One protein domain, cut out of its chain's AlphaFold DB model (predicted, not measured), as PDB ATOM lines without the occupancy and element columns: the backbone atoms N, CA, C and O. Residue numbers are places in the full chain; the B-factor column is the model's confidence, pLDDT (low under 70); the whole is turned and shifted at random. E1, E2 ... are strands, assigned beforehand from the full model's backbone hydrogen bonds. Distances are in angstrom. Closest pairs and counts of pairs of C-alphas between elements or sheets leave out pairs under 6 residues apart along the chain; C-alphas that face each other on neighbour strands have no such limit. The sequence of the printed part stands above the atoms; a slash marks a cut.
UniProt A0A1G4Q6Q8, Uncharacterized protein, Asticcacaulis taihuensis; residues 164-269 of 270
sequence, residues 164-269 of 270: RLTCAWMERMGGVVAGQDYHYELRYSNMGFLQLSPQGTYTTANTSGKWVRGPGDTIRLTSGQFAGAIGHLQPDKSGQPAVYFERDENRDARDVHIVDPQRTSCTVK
ATOM      1  N   ARG A 164       6.074   5.833  36.221       93.00
ATOM      2  CA  ARG A 164       6.019   7.295  36.139       93.00
ATOM      3  C   ARG A 164       6.328   7.781  34.722       93.00
ATOM      4  O   ARG A 164       7.412   7.534  34.200       93.00
ATOM      5  N   LEU A 165       5.396   8.527  34.146       93.94
ATOM      6  CA  LEU A 165       5.505   9.188  32.848       93.94
ATOM      7  C   LEU A 165       5.836  10.663  33.052       93.94
ATOM      8  O   LEU A 165       5.246  11.306  33.912       93.94
ATOM      9  N   THR A 166       6.752  11.216  32.267       93.44
ATOM     10  CA  THR A 166       7.009  12.662  32.236       93.44
ATOM     11  C   THR A 166       5.994  13.317  31.316       93.44
ATOM     12  O   THR A 166       5.869  12.886  30.172       93.44
ATOM     13  N   CYS A 167       5.283  14.334  31.803       91.38
ATOM     14  CA  CYS A 167       4.259  15.037  31.034       91.38
ATOM     15  C   CYS A 167       4.813  16.361  30.512       91.38
ATOM     16  O   CYS A 167       5.198  17.238  31.289       91.38
ATOM     17  N   ALA A 168       4.865  16.493  29.194       90.12
ATOM     18  CA  ALA A 168       5.432  17.644  28.511       90.12
ATOM     19  C   ALA A 168       4.671  17.949  27.218       90.12
ATOM     20  O   ALA A 168       3.885  17.137  26.729       90.12
ATOM     21  N   TRP A 169       4.919  19.121  26.655       85.62
ATOM     22  CA  TRP A 169       4.318  19.589  25.415       85.62
ATOM     23  C   TRP A 169       5.339  20.386  24.601       85.62
ATOM     24  O   TRP A 169       6.362  20.820  25.132       85.62
ATOM     25  N   MET A 170       5.077  20.544  23.304       80.06
ATOM     26  CA  MET A 170       5.928  21.332  22.411       80.06
ATOM     27  C   MET A 170       5.366  22.745  22.279       80.06
ATOM     28  O   MET A 170       4.318  22.940  21.661       80.06
ATOM     29  N   GLU A 171       6.066  23.721  22.839       79.56
ATOM     30  CA  GLU A 171       5.721  25.134  22.756       79.56
ATOM     31  C   GLU A 171       6.299  25.758  21.504       79.56
ATOM     32  O   GLU A 171       7.505  25.694  21.280       79.56
ATOM     33  N   ARG A 172       5.440  26.375  20.687       78.12
ATOM     34  CA  ARG A 172       5.900  27.214  19.583       78.12
ATOM     35  C   ARG A 172       6.452  28.510  20.167       78.12
ATOM     36  O   ARG A 172       5.696  29.337  20.665       78.12
ATOM     37  N   MET A 173       7.758  28.678  20.055       78.62
ATOM     38  CA  MET A 173       8.491  29.880  20.417       78.62
ATOM     39  C   MET A 173       8.720  30.730  19.164       78.62
ATOM     40  O   MET A 173       8.965  30.201  18.079       78.62
ATOM     41  N   GLY A 174       8.658  32.054  19.308       76.88
ATOM     42  CA  GLY A 174       8.883  32.978  18.193       76.88
ATOM     43  C   GLY A 174       7.756  32.992  17.150       76.88
ATOM     44  O   GLY A 174       6.662  32.466  17.362       76.88
ATOM     45  N   GLY A 175       7.998  33.658  16.017       66.88
ATOM     46  CA  GLY A 175       7.027  33.776  14.919       66.88
ATOM     47  C   GLY A 175       5.757  34.574  15.242       66.88
ATOM     48  O   GLY A 175       4.752  34.420  14.546       66.88
ATOM     49  N   VAL A 176       5.791  35.392  16.300       71.06
ATOM     50  CA  VAL A 176       4.726  36.344  16.680       71.06
ATOM     51  C   VAL A 176       4.918  37.713  16.009       71.06
ATOM     52  O   VAL A 176       4.000  38.526  15.983       71.06
ATOM     53  N   VAL A 177       6.108  37.951  15.445       72.06
ATOM     54  CA  VAL A 177       6.496  39.161  14.708       72.06
ATOM     55  C   VAL A 177       6.948  38.751  13.306       72.06
ATOM     56  O   VAL A 177       7.648  37.750  13.146       72.06
ATOM     57  N   ALA A 178       6.550  39.515  12.285       58.72
ATOM     58  CA  ALA A 178       6.950  39.261  10.903       58.72
ATOM     59  C   ALA A 178       8.485  39.239  10.771       58.72
ATOM     60  O   ALA A 178       9.162  40.167  11.208       58.72
ATOM     61  N   GLY A 179       9.025  38.171  10.178       70.31
ATOM     62  CA  GLY A 179      10.468  37.981   9.990       70.31
ATOM     63  C   GLY A 179      11.194  37.256  11.128       70.31
ATOM     64  O   GLY A 179      12.385  37.004  10.993       70.31
ATOM     65  N   GLN A 180      10.512  36.887  12.220       63.22
ATOM     66  CA  GLN A 180      11.071  35.932  13.178       63.22
ATOM     67  C   GLN A 180      10.740  34.498  12.775       63.22
ATOM     68  O   GLN A 180       9.566  34.140  12.636       63.22
ATOM     69  N   ASP A 181      11.775  33.671  12.667       70.69
ATOM     70  CA  ASP A 181      11.612  32.226  12.582       70.69
ATOM     71  C   ASP A 181      10.933  31.707  13.856       70.69
ATOM     72  O   ASP A 181      11.155  32.211  14.961       70.69
ATOM     73  N   TYR A 182      10.063  30.714  13.693       70.38
ATOM     74  CA  TYR A 182       9.491  29.995  14.822       70.38
ATOM     75  C   TYR A 182      10.262  28.699  15.037       70.38
ATOM     76  O   TYR A 182      10.667  28.026  14.087       70.38
ATOM     77  N   HIS A 183      10.393  28.300  16.292       71.19
ATOM     78  CA  HIS A 183      10.906  26.991  16.672       71.19
ATOM     79  C   HIS A 183      10.005  26.374  17.735       71.19
ATOM     80  O   HIS A 183       9.134  27.037  18.290       71.19
ATOM     81  N   TYR A 184      10.172  25.081  17.992       74.75
ATOM     82  CA  TYR A 184       9.418  24.394  19.035       74.75
ATOM     83  C   TYR A 184      10.353  23.984  20.172       74.75
ATOM     84  O   TYR A 184      11.348  23.301  19.937       74.75
ATOM     85  N   GLU A 185      10.016  24.361  21.403       76.75
ATOM     86  CA  GLU A 185      10.729  23.961  22.617       76.75
ATOM     87  C   GLU A 185       9.890  22.988  23.442       76.75
ATOM     88  O   GLU A 185       8.673  23.119  23.542       76.75
ATOM     89  N   LEU A 186      10.537  22.004  24.065       79.56
ATOM     90  CA  LEU A 186       9.852  21.107  24.989       79.56
ATOM     91  C   LEU A 186       9.653  21.812  26.338       79.56
ATOM     92  O   LEU A 186      10.621  22.230  26.976       79.56
ATOM     93  N   ARG A 187       8.408  21.884  26.807       82.38
ATOM     94  CA  ARG A 187       8.029  22.452  28.105       82.38
ATOM     95  C   ARG A 187       7.338  21.411  28.970       82.38
ATOM     96  O   ARG A 187       6.594  20.566  28.472       82.38
ATOM     97  N   TYR A 188       7.560  21.472  30.279       85.75
ATOM     98  CA  TYR A 188       6.816  20.632  31.215       85.75
ATOM     99  C   TYR A 188       5.354  21.082  31.290       85.75
ATOM    100  O   TYR A 188       5.059  22.274  31.319       85.75
ATOM    101  N   SER A 189       4.444  20.111  31.327       86.69
ATOM    102  CA  SER A 189       3.030  20.358  31.620       86.69
ATOM    103  C   SER A 189       2.852  20.719  33.099       86.69
ATOM    104  O   SER A 189       3.666  20.331  33.943       86.69
ATOM    105  N   ASN A 190       1.745  21.384  33.433       86.25
ATOM    106  CA  ASN A 190       1.308  21.628  34.811       86.25
ATOM    107  C   ASN A 190       1.146  20.339  35.652       86.25
ATOM    108  O   ASN A 190       1.207  20.394  36.881       86.25
ATOM    109  N   MET A 191       0.998  19.172  35.013       89.25
ATOM    110  CA  MET A 191       1.035  17.869  35.686       89.25
ATOM    111  C   MET A 191       2.446  17.493  36.169       89.25
ATOM    112  O   MET A 191       2.596  16.807  37.183       89.25
ATOM    113  N   GLY A 192       3.486  17.892  35.427       89.69
ATOM    114  CA  GLY A 192       4.890  17.494  35.590       89.69
ATOM    115  C   GLY A 192       5.155  16.012  35.288       89.69
ATOM    116  O   GLY A 192       5.987  15.665  34.448       89.69
ATOM    117  N   PHE A 193       4.426  15.114  35.948       93.94
ATOM    118  CA  PHE A 193       4.423  13.682  35.676       93.94
ATOM    119  C   PHE A 193       3.027  13.081  35.851       93.94
ATOM    120  O   PHE A 193       2.166  13.674  36.495       93.94
ATOM    121  N   LEU A 194       2.829  11.876  35.321       95.50
ATOM    122  CA  LEU A 194       1.643  11.059  35.550       95.50
ATOM    123  C   LEU A 194       2.064   9.634  35.900       95.50
ATOM    124  O   LEU A 194       2.834   9.007  35.178       95.50
ATOM    125  N   GLN A 195       1.540   9.107  36.998       96.81
ATOM    126  CA  GLN A 195       1.648   7.698  37.350       96.81
ATOM    127  C   GLN A 195       0.253   7.147  37.610       96.81
ATOM    128  O   GLN A 195      -0.467   7.667  38.458       96.81
ATOM    129  N   LEU A 196      -0.109   6.088  36.887       96.25
ATOM    130  CA  LEU A 196      -1.388   5.401  37.031       96.25
ATOM    131  C   LEU A 196      -1.183   4.127  37.841       96.25
ATOM    132  O   LEU A 196      -0.371   3.267  37.494       96.25
ATOM    133  N   SER A 197      -1.918   4.014  38.937       93.94
ATOM    134  CA  SER A 197      -1.955   2.822  39.768       93.94
ATOM    135  C   SER A 197      -3.075   1.883  39.292       93.94
ATOM    136  O   SER A 197      -4.169   2.361  38.965       93.94
ATOM    137  N   PRO A 198      -2.852   0.552  39.279       89.62
ATOM    138  CA  PRO A 198      -3.884  -0.435  38.953       89.62
ATOM    139  C   PRO A 198      -5.127  -0.360  39.847       89.62
ATOM    140  O   PRO A 198      -6.196  -0.799  39.441       89.62
ATOM    141  N   GLN A 199      -5.007   0.207  41.050       90.19
ATOM    142  CA  GLN A 199      -6.102   0.369  42.007       90.19
ATOM    143  C   GLN A 199      -7.013   1.575  41.690       90.19
ATOM    144  O   GLN A 199      -7.862   1.931  42.502       90.19
ATOM    145  N   GLY A 200      -6.844   2.223  40.530       94.75
ATOM    146  CA  GLY A 200      -7.684   3.348  40.104       94.75
ATOM    147  C   GLY A 200      -7.292   4.686  40.732       94.75
ATOM    148  O   GLY A 200      -8.113   5.596  40.823       94.75
ATOM    149  N   THR A 201      -6.044   4.827  41.182       97.06
ATOM    150  CA  THR A 201      -5.485   6.101  41.660       97.06
ATOM    151  C   THR A 201      -4.418   6.626  40.709       97.06
ATOM    152  O   THR A 201      -3.745   5.850  40.029       97.06
ATOM    153  N   TYR A 202      -4.297   7.945  40.595       96.62
ATOM    154  CA  TYR A 202      -3.227   8.589  39.842       96.62
ATOM    155  C   TYR A 202      -2.438   9.534  40.742       96.62
ATOM    156  O   TYR A 202      -2.978  10.095  41.699       96.62
ATOM    157  N   THR A 203      -1.172   9.733  40.395       96.88
ATOM    158  CA  THR A 203      -0.270  10.674  41.064       96.88
ATOM    159  C   THR A 203       0.406  11.559  40.023       96.88
ATOM    160  O   THR A 203       0.804  11.079  38.960       96.88
ATOM    161  N   THR A 204       0.542  12.843  40.345       94.31
ATOM    162  CA  THR A 204       1.248  13.864  39.557       94.31
ATOM    163  C   THR A 204       2.271  14.597  40.423       94.31
ATOM    164  O   THR A 204       2.439  14.256  41.594       94.31
ATOM    165  N   ALA A 205       2.946  15.615  39.877       89.62
ATOM    166  CA  ALA A 205       3.893  16.429  40.642       89.62
ATOM    167  C   ALA A 205       3.254  17.124  41.850       89.62
ATOM    168  O   ALA A 205       3.895  17.221  42.891       89.62
ATOM    169  N   ASN A 206       2.001  17.563  41.713       81.44
ATOM    170  CA  ASN A 206       1.374  18.479  42.667       81.44
ATOM    171  C   ASN A 206       0.149  17.883  43.378       81.44
ATOM    172  O   ASN A 206      -0.277  18.404  44.404       81.44
ATOM    173  N   THR A 207      -0.431  16.797  42.859       91.69
ATOM    174  CA  THR A 207      -1.652  16.192  43.416       91.69
ATOM    175  C   THR A 207      -1.730  14.690  43.157       91.69
ATOM    176  O   THR A 207      -1.064  14.148  42.267       91.69
ATOM    177  N   SER A 208      -2.630  14.027  43.874       95.25
ATOM    178  CA  SER A 208      -3.162  12.709  43.538       95.25
ATOM    179  C   SER A 208      -4.679  12.766  43.336       95.25
ATOM    180  O   SER A 208      -5.332  13.763  43.654       95.25
ATOM    181  N   GLY A 209      -5.246  11.705  42.773       96.69
ATOM    182  CA  GLY A 209      -6.685  11.572  42.583       96.69
ATOM    183  C   GLY A 209      -7.074  10.171  42.131       96.69
ATOM    184  O   GLY A 209      -6.270   9.238  42.175       96.69
ATOM    185  N   LYS A 210      -8.325  10.013  41.708       97.81
ATOM    186  CA  LYS A 210      -8.861   8.764  41.162       97.81
ATOM    187  C   LYS A 210      -8.931   8.829  39.644       97.81
ATOM    188  O   LYS A 210      -9.143   9.896  39.071       97.81
ATOM    189  N   TRP A 211      -8.761   7.685  38.997       97.38
ATOM    190  CA  TRP A 211      -8.983   7.524  37.566       97.38
ATOM    191  C   TRP A 211      -9.747   6.235  37.291       97.38
ATOM    192  O   TRP A 211      -9.733   5.292  38.083       97.38
ATOM    193  N   VAL A 212     -10.409   6.205  36.143       96.50
ATOM    194  CA  VAL A 212     -11.077   5.023  35.606       96.50
ATOM    195  C   VAL A 212     -10.714   4.863  34.139       96.50
ATOM    196  O   VAL A 212     -10.345   5.825  33.461       96.50
ATOM    197  N   ARG A 213     -10.834   3.642  33.627       95.69
ATOM    198  CA  ARG A 213     -10.786   3.414  32.185       95.69
ATOM    199  C   ARG A 213     -12.031   4.030  31.536       95.69
ATOM    200  O   ARG A 213     -13.138   3.837  32.032       95.69
ATOM    201  N   GLY A 214     -11.820   4.798  30.472       90.44
ATOM    202  CA  GLY A 214     -12.889   5.352  29.649       90.44
ATOM    203  C   GLY A 214     -13.292   4.396  28.518       90.44
ATOM    204  O   GLY A 214     -12.783   3.273  28.446       90.44
ATOM    205  N   PRO A 215     -14.213   4.813  27.636       87.31
ATOM    206  CA  PRO A 215     -14.541   4.058  26.431       87.31
ATOM    207  C   PRO A 215     -13.342   3.989  25.472       87.31
ATOM    208  O   PRO A 215     -12.575   4.944  25.346       87.31
ATOM    209  N   GLY A 216     -13.192   2.857  24.778       89.62
ATOM    210  CA  GLY A 216     -12.087   2.630  23.843       89.62
ATOM    211  C   GLY A 216     -10.711   2.687  24.517       89.62
ATOM    212  O   GLY A 216     -10.516   2.174  25.620       89.62
ATOM    213  N   ASP A 217      -9.760   3.338  23.850       94.06
ATOM    214  CA  ASP A 217      -8.377   3.470  24.308       94.06
ATOM    215  C   ASP A 217      -8.175   4.744  25.138       94.06
ATOM    216  O   ASP A 217      -7.240   5.504  24.907       94.06
ATOM    217  N   THR A 218      -9.049   4.997  26.117       95.69
ATOM    218  CA  THR A 218      -8.988   6.210  26.948       95.69
ATOM    219  C   THR A 218      -8.962   5.920  28.449       95.69
ATOM    220  O   THR A 218      -9.330   4.845  28.934       95.69
ATOM    221  N   ILE A 219      -8.521   6.913  29.211       96.00
ATOM    222  CA  ILE A 219      -8.695   7.019  30.657       96.00
ATOM    223  C   ILE A 219      -9.441   8.307  30.984       96.00
ATOM    224  O   ILE A 219      -9.366   9.283  30.240       96.00
ATOM    225  N   ARG A 220     -10.103   8.326  32.139       95.12
ATOM    226  CA  ARG A 220     -10.707   9.528  32.706       95.12
ATOM    227  C   ARG A 220     -10.221   9.736  34.129       95.12
ATOM    228  O   ARG A 220     -10.323   8.829  34.955       95.12
ATOM    229  N   LEU A 221      -9.736  10.933  34.431       95.00
ATOM    230  CA  LEU A 221      -9.432  11.349  35.797       95.00
ATOM    231  C   LEU A 221     -10.741  11.811  36.453       95.00
ATOM    232  O   LEU A 221     -11.445  12.665  35.919       95.00
ATOM    233  N   THR A 222     -11.128  11.208  37.573       94.38
ATOM    234  CA  THR A 222     -12.463  11.383  38.182       94.38
ATOM    235  C   THR A 222     -12.446  12.188  39.475       94.38
ATOM    236  O   THR A 222     -13.503  12.600  39.945       94.38
ATOM    237  N   SER A 223     -11.271  12.439  40.053       93.19
ATOM    238  CA  SER A 223     -11.116  13.317  41.216       93.19
ATOM    239  C   SER A 223      -9.739  13.987  41.253       93.19
ATOM    240  O   SER A 223      -8.869  13.680  40.438       93.19
ATOM    241  N   GLY A 224      -9.535  14.887  42.219       90.31
ATOM    242  CA  GLY A 224      -8.315  15.690  42.342       90.31
ATOM    243  C   GLY A 224      -8.320  16.900  41.406       90.31
ATOM    244  O   GLY A 224      -9.326  17.187  40.763       90.31
ATOM    245  N   GLN A 225      -7.191  17.606  41.326       89.62
ATOM    246  CA  GLN A 225      -7.076  18.845  40.544       89.62
ATOM    247  C   GLN A 225      -7.374  18.655  39.049       89.62
ATOM    248  O   GLN A 225      -7.882  19.567  38.409       89.62
ATOM    249  N   PHE A 226      -7.088  17.472  38.501       90.81
ATOM    250  CA  PHE A 226      -7.279  17.168  37.081       90.81
ATOM    251  C   PHE A 226      -8.591  16.415  36.797       90.81
ATOM    252  O   PHE A 226      -8.712  15.734  35.780       90.81
ATOM    253  N   ALA A 227      -9.572  16.475  37.706       91.06
ATOM    254  CA  ALA A 227     -10.862  15.814  37.519       91.06
ATOM    255  C   ALA A 227     -11.562  16.294  36.236       91.06
ATOM    256  O   ALA A 227     -11.658  17.487  35.975       91.06
ATOM    257  N   GLY A 228     -12.078  15.349  35.451       89.19
ATOM    258  CA  GLY A 228     -12.689  15.601  34.147       89.19
ATOM    259  C   GLY A 228     -11.754  15.335  32.969       89.19
ATOM    260  O   GLY A 228     -12.261  15.083  31.880       89.19
ATOM    261  N   ALA A 229     -10.435  15.296  33.187       91.94
ATOM    262  CA  ALA A 229      -9.478  15.092  32.109       91.94
ATOM    263  C   ALA A 229      -9.620  13.713  31.439       91.94
ATOM    264  O   ALA A 229      -9.730  12.687  32.123       91.94
ATOM    265  N   ILE A 230      -9.574  13.695  30.106       94.06
ATOM    266  CA  ILE A 230      -9.596  12.505  29.254       94.06
ATOM    267  C   ILE A 230      -8.217  12.344  28.615       94.06
ATOM    268  O   ILE A 230      -7.725  13.232  27.918       94.06
ATOM    269  N   GLY A 231      -7.587  11.201  28.881       94.69
ATOM    270  CA  GLY A 231      -6.285  10.845  28.330       94.69
ATOM    271  C   GLY A 231      -6.396   9.681  27.352       94.69
ATOM    272  O   GLY A 231      -6.979   8.651  27.683       94.69
ATOM    273  N   HIS A 232      -5.792   9.805  26.178       95.12
ATOM    274  CA  HIS A 232      -5.711   8.755  25.166       95.12
ATOM    275  C   HIS A 232      -4.516   7.844  25.418       95.12
ATOM    276  O   HIS A 232      -3.373   8.298  25.484       95.12
ATOM    277  N   LEU A 233      -4.777   6.546  25.526       94.31
ATOM    278  CA  LEU A 233      -3.786   5.489  25.666       94.31
ATOM    279  C   LEU A 233      -3.234   5.129  24.292       94.31
ATOM    280  O   LEU A 233      -3.744   4.244  23.604       94.31
ATOM    281  N   GLN A 234      -2.169   5.812  23.903       90.75
ATOM    282  CA  GLN A 234      -1.510   5.599  22.624       90.75
ATOM    283  C   GLN A 234      -0.027   5.303  22.858       90.75
ATOM    284  O   GLN A 234       0.553   5.775  23.837       90.75
ATOM    285  N   PRO A 235       0.609   4.520  21.982       84.56
ATOM    286  CA  PRO A 235       2.049   4.331  22.028       84.56
ATOM    287  C   PRO A 235       2.789   5.656  21.770       84.56
ATOM    288  O   PRO A 235       2.349   6.493  20.980       84.56
ATOM    289  N   ASP A 236       3.925   5.862  22.433       80.88
ATOM    290  CA  ASP A 236       4.832   6.966  22.125       80.88
ATOM    291  C   ASP A 236       5.660   6.712  20.859       80.88
ATOM    292  O   ASP A 236       5.579   5.651  20.238       80.88
ATOM    293  N   LYS A 237       6.509   7.681  20.484       72.00
ATOM    294  CA  LYS A 237       7.443   7.543  19.350       72.00
ATOM    295  C   LYS A 237       8.329   6.292  19.450       72.00
ATOM    296  O   LYS A 237       8.884   5.858  18.448       72.00
ATOM    297  N   SER A 238       8.510   5.742  20.654       66.31
ATOM    298  CA  SER A 238       9.278   4.524  20.890       66.31
ATOM    299  C   SER A 238       8.440   3.229  20.885       66.31
ATOM    300  O   SER A 238       8.981   2.128  20.992       66.31
ATOM    301  N   GLY A 239       7.119   3.339  20.743       72.50
ATOM    302  CA  GLY A 239       6.180   2.228  20.864       72.50
ATOM    303  C   GLY A 239       5.836   1.861  22.311       72.50
ATOM    304  O   GLY A 239       5.131   0.877  22.525       72.50
ATOM    305  N   GLN A 240       6.320   2.617  23.303       82.62
ATOM    306  CA  GLN A 240       5.990   2.390  24.711       82.62
ATOM    307  C   GLN A 240       4.602   2.951  25.024       82.62
ATOM    308  O   GLN A 240       4.237   3.988  24.472       82.62
ATOM    309  N   PRO A 241       3.821   2.323  25.918       89.19
ATOM    310  CA  PRO A 241       2.544   2.877  26.349       89.19
ATOM    311  C   PRO A 241       2.707   4.304  26.893       89.19
ATOM    312  O   PRO A 241       3.536   4.544  27.773       89.19
ATOM    313  N   ALA A 242       1.882   5.230  26.413       92.50
ATOM    314  CA  ALA A 242       1.846   6.618  26.851       92.50
ATOM    315  C   ALA A 242       0.402   7.106  27.026       92.50
ATOM    316  O   ALA A 242      -0.560   6.411  26.688       92.50
ATOM    317  N   VAL A 243       0.261   8.302  27.597       94.94
ATOM    318  CA  VAL A 243      -1.027   8.986  27.744       94.94
ATOM    319  C   VAL A 243      -0.934  10.356  27.090       94.94
ATOM    320  O   VAL A 243      -0.002  11.105  27.380       94.94
ATOM    321  N   TYR A 244      -1.899  10.694  26.241       93.56
ATOM    322  CA  TYR A 244      -1.988  12.006  25.607       93.56
ATOM    323  C   TYR A 244      -3.271  12.712  26.011       93.56
ATOM    324  O   TYR A 244      -4.351  12.146  25.881       93.56
ATOM    325  N   PHE A 245      -3.155  13.944  26.486       93.00
ATOM    326  CA  PHE A 245      -4.299  14.791  26.803       93.00
ATOM    327  C   PHE A 245      -4.427  15.850  25.712       93.00
ATOM    328  O   PHE A 245      -3.529  16.679  25.551       93.00
ATOM    329  N   GLU A 246      -5.520  15.796  24.953       87.94
ATOM    330  CA  GLU A 246      -5.833  16.778  23.914       87.94
ATOM    331  C   GLU A 246      -6.597  17.946  24.533       87.94
ATOM    332  O   GLU A 246      -7.585  17.749  25.246       87.94
ATOM    333  N   ARG A 247      -6.160  19.176  24.271       80.50
ATOM    334  CA  ARG A 247      -6.703  20.372  24.931       80.50
ATOM    335  C   ARG A 247      -8.205  20.542  24.721       80.50
ATOM    336  O   ARG A 247      -8.910  20.938  25.644       80.50
ATOM    337  N   ASP A 248      -8.697  20.237  23.524       78.44
ATOM    338  CA  ASP A 248     -10.106  20.449  23.178       78.44
ATOM    339  C   ASP A 248     -11.049  19.466  23.887       78.44
ATOM    340  O   ASP A 248     -12.218  19.779  24.094       78.44
ATOM    341  N   GLU A 249     -10.532  18.328  24.353       79.81
ATOM    342  CA  GLU A 249     -11.277  17.343  25.148       79.81
ATOM    343  C   GLU A 249     -11.121  17.548  26.664       79.81
ATOM    344  O   GLU A 249     -11.826  16.932  27.462       79.81
ATOM    345  N   ASN A 250     -10.184  18.406  27.077       80.00
ATOM    346  CA  ASN A 250      -9.778  18.603  28.465       80.00
ATOM    347  C   ASN A 250     -10.138  20.014  28.949       80.00
ATOM    348  O   ASN A 250      -9.273  20.775  29.387       80.00
ATOM    349  N   ARG A 251     -11.429  20.353  28.877       78.25
ATOM    350  CA  ARG A 251     -12.009  21.620  29.350       78.25
ATOM    351  C   ARG A 251     -13.000  21.363  30.478       78.25
ATOM    352  O   ARG A 251     -13.759  20.394  30.431       78.25
ATOM    353  N   ASP A 252     -12.974  22.205  31.503       74.44
ATOM    354  CA  ASP A 252     -13.965  22.160  32.574       74.44
ATOM    355  C   ASP A 252     -15.298  22.804  32.143       74.44
ATOM    356  O   ASP A 252     -15.453  23.308  31.029       74.44
ATOM    357  N   ALA A 253     -16.295  22.801  33.032       76.44
ATOM    358  CA  ALA A 253     -17.615  23.374  32.750       76.44
ATOM    359  C   ALA A 253     -17.609  24.904  32.523       76.44
ATOM    360  O   ALA A 253     -18.636  25.465  32.146       76.44
ATOM    361  N   ARG A 254     -16.485  25.582  32.784       78.69
ATOM    362  CA  ARG A 254     -16.271  27.022  32.586       78.69
ATOM    363  C   ARG A 254     -15.355  27.305  31.390       78.69
ATOM    364  O   ARG A 254     -14.899  28.434  31.245       78.69
ATOM    365  N   ASP A 255     -15.111  26.299  30.552       72.31
ATOM    366  CA  ASP A 255     -14.230  26.348  29.381       72.31
ATOM    367  C   ASP A 255     -12.736  26.558  29.706       72.31
ATOM    368  O   ASP A 255     -11.940  26.931  28.842       72.31
ATOM    369  N   VAL A 256     -12.322  26.285  30.948       77.50
ATOM    370  CA  VAL A 256     -10.921  26.385  31.377       77.50
ATOM    371  C   VAL A 256     -10.199  25.067  31.097       77.50
ATOM    372  O   VAL A 256     -10.716  23.986  31.392       77.50
ATOM    373  N   HIS A 257      -8.989  25.137  30.534       77.38
ATOM    374  CA  HIS A 257      -8.173  23.949  30.261       77.38
ATOM    375  C   HIS A 257      -7.760  23.253  31.561       77.38
ATOM    376  O   HIS A 257      -7.137  23.847  32.439       77.38
ATOM    377  N   ILE A 258      -8.084  21.965  31.660       79.06
ATOM    378  CA  ILE A 258      -7.736  21.107  32.799       79.06
ATOM    379  C   ILE A 258      -6.262  20.681  32.692       79.06
ATOM    380  O   ILE A 258      -5.532  20.661  33.684       79.06
ATOM    381  N   VAL A 259      -5.814  20.362  31.472       78.06
ATOM    382  CA  VAL A 259      -4.429  20.006  31.139       78.06
ATOM    383  C   VAL A 259      -3.964  20.915  30.009       78.06
ATOM    384  O   VAL A 259      -4.602  20.974  28.960       78.06
ATOM    385  N   ASP A 260      -2.862  21.624  30.234       68.75
ATOM    386  CA  ASP A 260      -2.381  22.670  29.333       68.75
ATOM    387  C   ASP A 260      -1.042  22.256  28.701       68.75
ATOM    388  O   ASP A 260      -0.180  21.744  29.439       68.75
ATOM    389  N   PRO A 261      -0.817  22.464  27.383       67.38
ATOM    390  CA  PRO A 261      -1.665  23.004  26.303       67.38
ATOM    391  C   PRO A 261      -1.886  21.984  25.162       67.38
ATOM    392  O   PRO A 261      -1.772  20.786  25.398       67.38
ATOM    393  N   GLN A 262      -2.226  22.479  23.950       69.62
ATOM    394  CA  GLN A 262      -2.775  21.824  22.736       69.62
ATOM    395  C   GLN A 262      -2.780  20.286  22.731       69.62
ATOM    396  O   GLN A 262      -3.848  19.694  22.596       69.62
ATOM    397  N   ARG A 263      -1.614  19.666  22.937       83.75
ATOM    398  CA  ARG A 263      -1.473  18.253  23.286       83.75
ATOM    399  C   ARG A 263      -0.405  18.072  24.364       83.75
ATOM    400  O   ARG A 263       0.778  18.312  24.111       83.75
ATOM    401  N   THR A 264      -0.785  17.569  25.536       89.31
ATOM    402  CA  THR A 264       0.169  17.133  26.566       89.31
ATOM    403  C   THR A 264       0.504  15.661  26.374       89.31
ATOM    404  O   THR A 264      -0.377  14.805  26.377       89.31
ATOM    405  N   SER A 265       1.793  15.361  26.232       91.69
ATOM    406  CA  SER A 265       2.330  14.011  26.060       91.69
ATOM    407  C   SER A 265       2.945  13.525  27.369       91.69
ATOM    408  O   SER A 265       3.957  14.062  27.817       91.69
ATOM    409  N   CYS A 266       2.361  12.497  27.978       92.88
ATOM    410  CA  CYS A 266       2.919  11.809  29.138       92.88
ATOM    411  C   CYS A 266       3.604  10.513  28.683       92.88
ATOM    412  O   CYS A 266       2.940   9.502  28.449       92.88
ATOM    413  N   THR A 267       4.934  10.535  28.570       90.88
ATOM    414  CA  THR A 267       5.748   9.423  28.040       90.88
ATOM    415  C   THR A 267       6.790   8.947  29.049       90.88
ATOM    416  O   THR A 267       7.123   9.652  30.005       90.88
ATOM    417  N   VAL A 268       7.349   7.750  28.853       83.06
ATOM    418  CA  VAL A 268       8.456   7.263  29.692       83.06
ATOM    419  C   VAL A 268       9.646   8.223  29.557       83.06
ATOM    420  O   VAL A 268       9.977   8.658  28.452       83.06
ATOM    421  N   LYS A 269      10.256   8.599  30.689       67.12
ATOM    422  CA  LYS A 269      11.418   9.498  30.714       67.12
ATOM    423  C   LYS A 269      12.558   8.876  29.891       67.12
ATOM    424  O   LYS A 269      12.916   7.725  30.140       67.12
TER     425      LYS A 269
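Overview. This is residues 164 to 269 of the 270 residues of an uncharacterized protein of Asticcacaulis taihuensis (UniProt A0A1G4Q6Q8). A small closed barrel of eight antiparallel strands, its ring uneven with E3 and E5 very short, has one long two-stranded arm: the far part of the hairpin E1 and E2, residues 170 to 186 with the link between the strands, sticks out beyond the ring and makes the longest axis. A long loop, residues 247 to 262, joins E7 to E8. The printed part has 106 residues, with no named helix and eight named strands, E1 to E8 in order along the chain and also round the ring, E8 pairing back with E1; the class is all strand. The whole is compact, with a radius of gyration of the C-alphas of 14.6 A, and spans 52 by 36 by 27 A.

Along the chain. E1, residues 164 to 174, begins at C-alpha 164 (6.019, 7.295, 36.139) and is 31.5 A long from first to last C-alpha. E2, residues 182 to 196, is the longest strand by residues, 15 of them, and measures 34.9 A; it bends by 59 degrees at residue 190. E3 is residues 201 to 203, 7.0 A. E4, residues 208 to 213, is 16.5 A long and starts at C-alpha 208 (-3.162, 12.709, 43.538). E5 is residues 218 to 221, 10.2 A, and E6 is residues 230 to 235, 16.0 A. E7, residues 241 to 246, is 16.4 A long. E8, residues 263 to 268, is 16.1 A long and ends at C-alpha 268 (8.456, 7.263, 29.692).

Arrangement. The eight strands form a meander, each strand the antiparallel neighbour of the one before, and E8 and E1 close the barrel. E1 and E2 are a hairpin at 159 degrees between their directions; N 165 and O 194 are 2.8 A apart and N 173 and O 183 are 2.8 A apart, within hydrogen-bond range. E2 lies on one side of E1, beside residues 164 to 174, and E8 on the other side, beside residues 165 to 169. The pairing of E2 is staggered: with E1 over residues 182 to 195, with E3 over residues 195 to 196. E2 and E3, a hairpin at 136 degrees, have N 195 and O 203 at 2.9 A. In the hairpin E3 and E4, at 130 degrees, N 202 and O 209 are 2.8 A apart. E4 is staggered too, pairing with E3 over residues 208 to 210 and with E5 over residues 211 to 213; N 220 and O 212 are 2.8 A apart. E5 and E6 stand at 140 degrees, with N 219 and O 231 at 2.8 A. E6 and E7 also stand at 140 degrees, with N 232 and O 244 at 2.8 A. E7 and E8, a hairpin at 164 degrees, have N 266 and O 243 at 2.8 A. E8 and E1 stand at 138 degrees, with N 166 and O 267 at 2.8 A and N 265 and O 168 at 2.8 A. Among the pairs that are apart are E1 and E5, E2 and E6, and E4 and E8.

Size, cuts and confidence. The two C-alphas farthest apart are those of Gly 179 and Gln 199, 52.1 A, while the first and last printed C-alphas, of Arg 164 and Lys 269, are 8.0 A apart. The printed part has no cut. The link E7 to E8 is long, with 16 residues between the strands. Their C-alphas lie 6 to 19 A from the mean of all C-alphas. The mean pLDDT of the printed part is 85.4. Under 70 are residues 175, 178, 180, 238, 260 to 262 and 269.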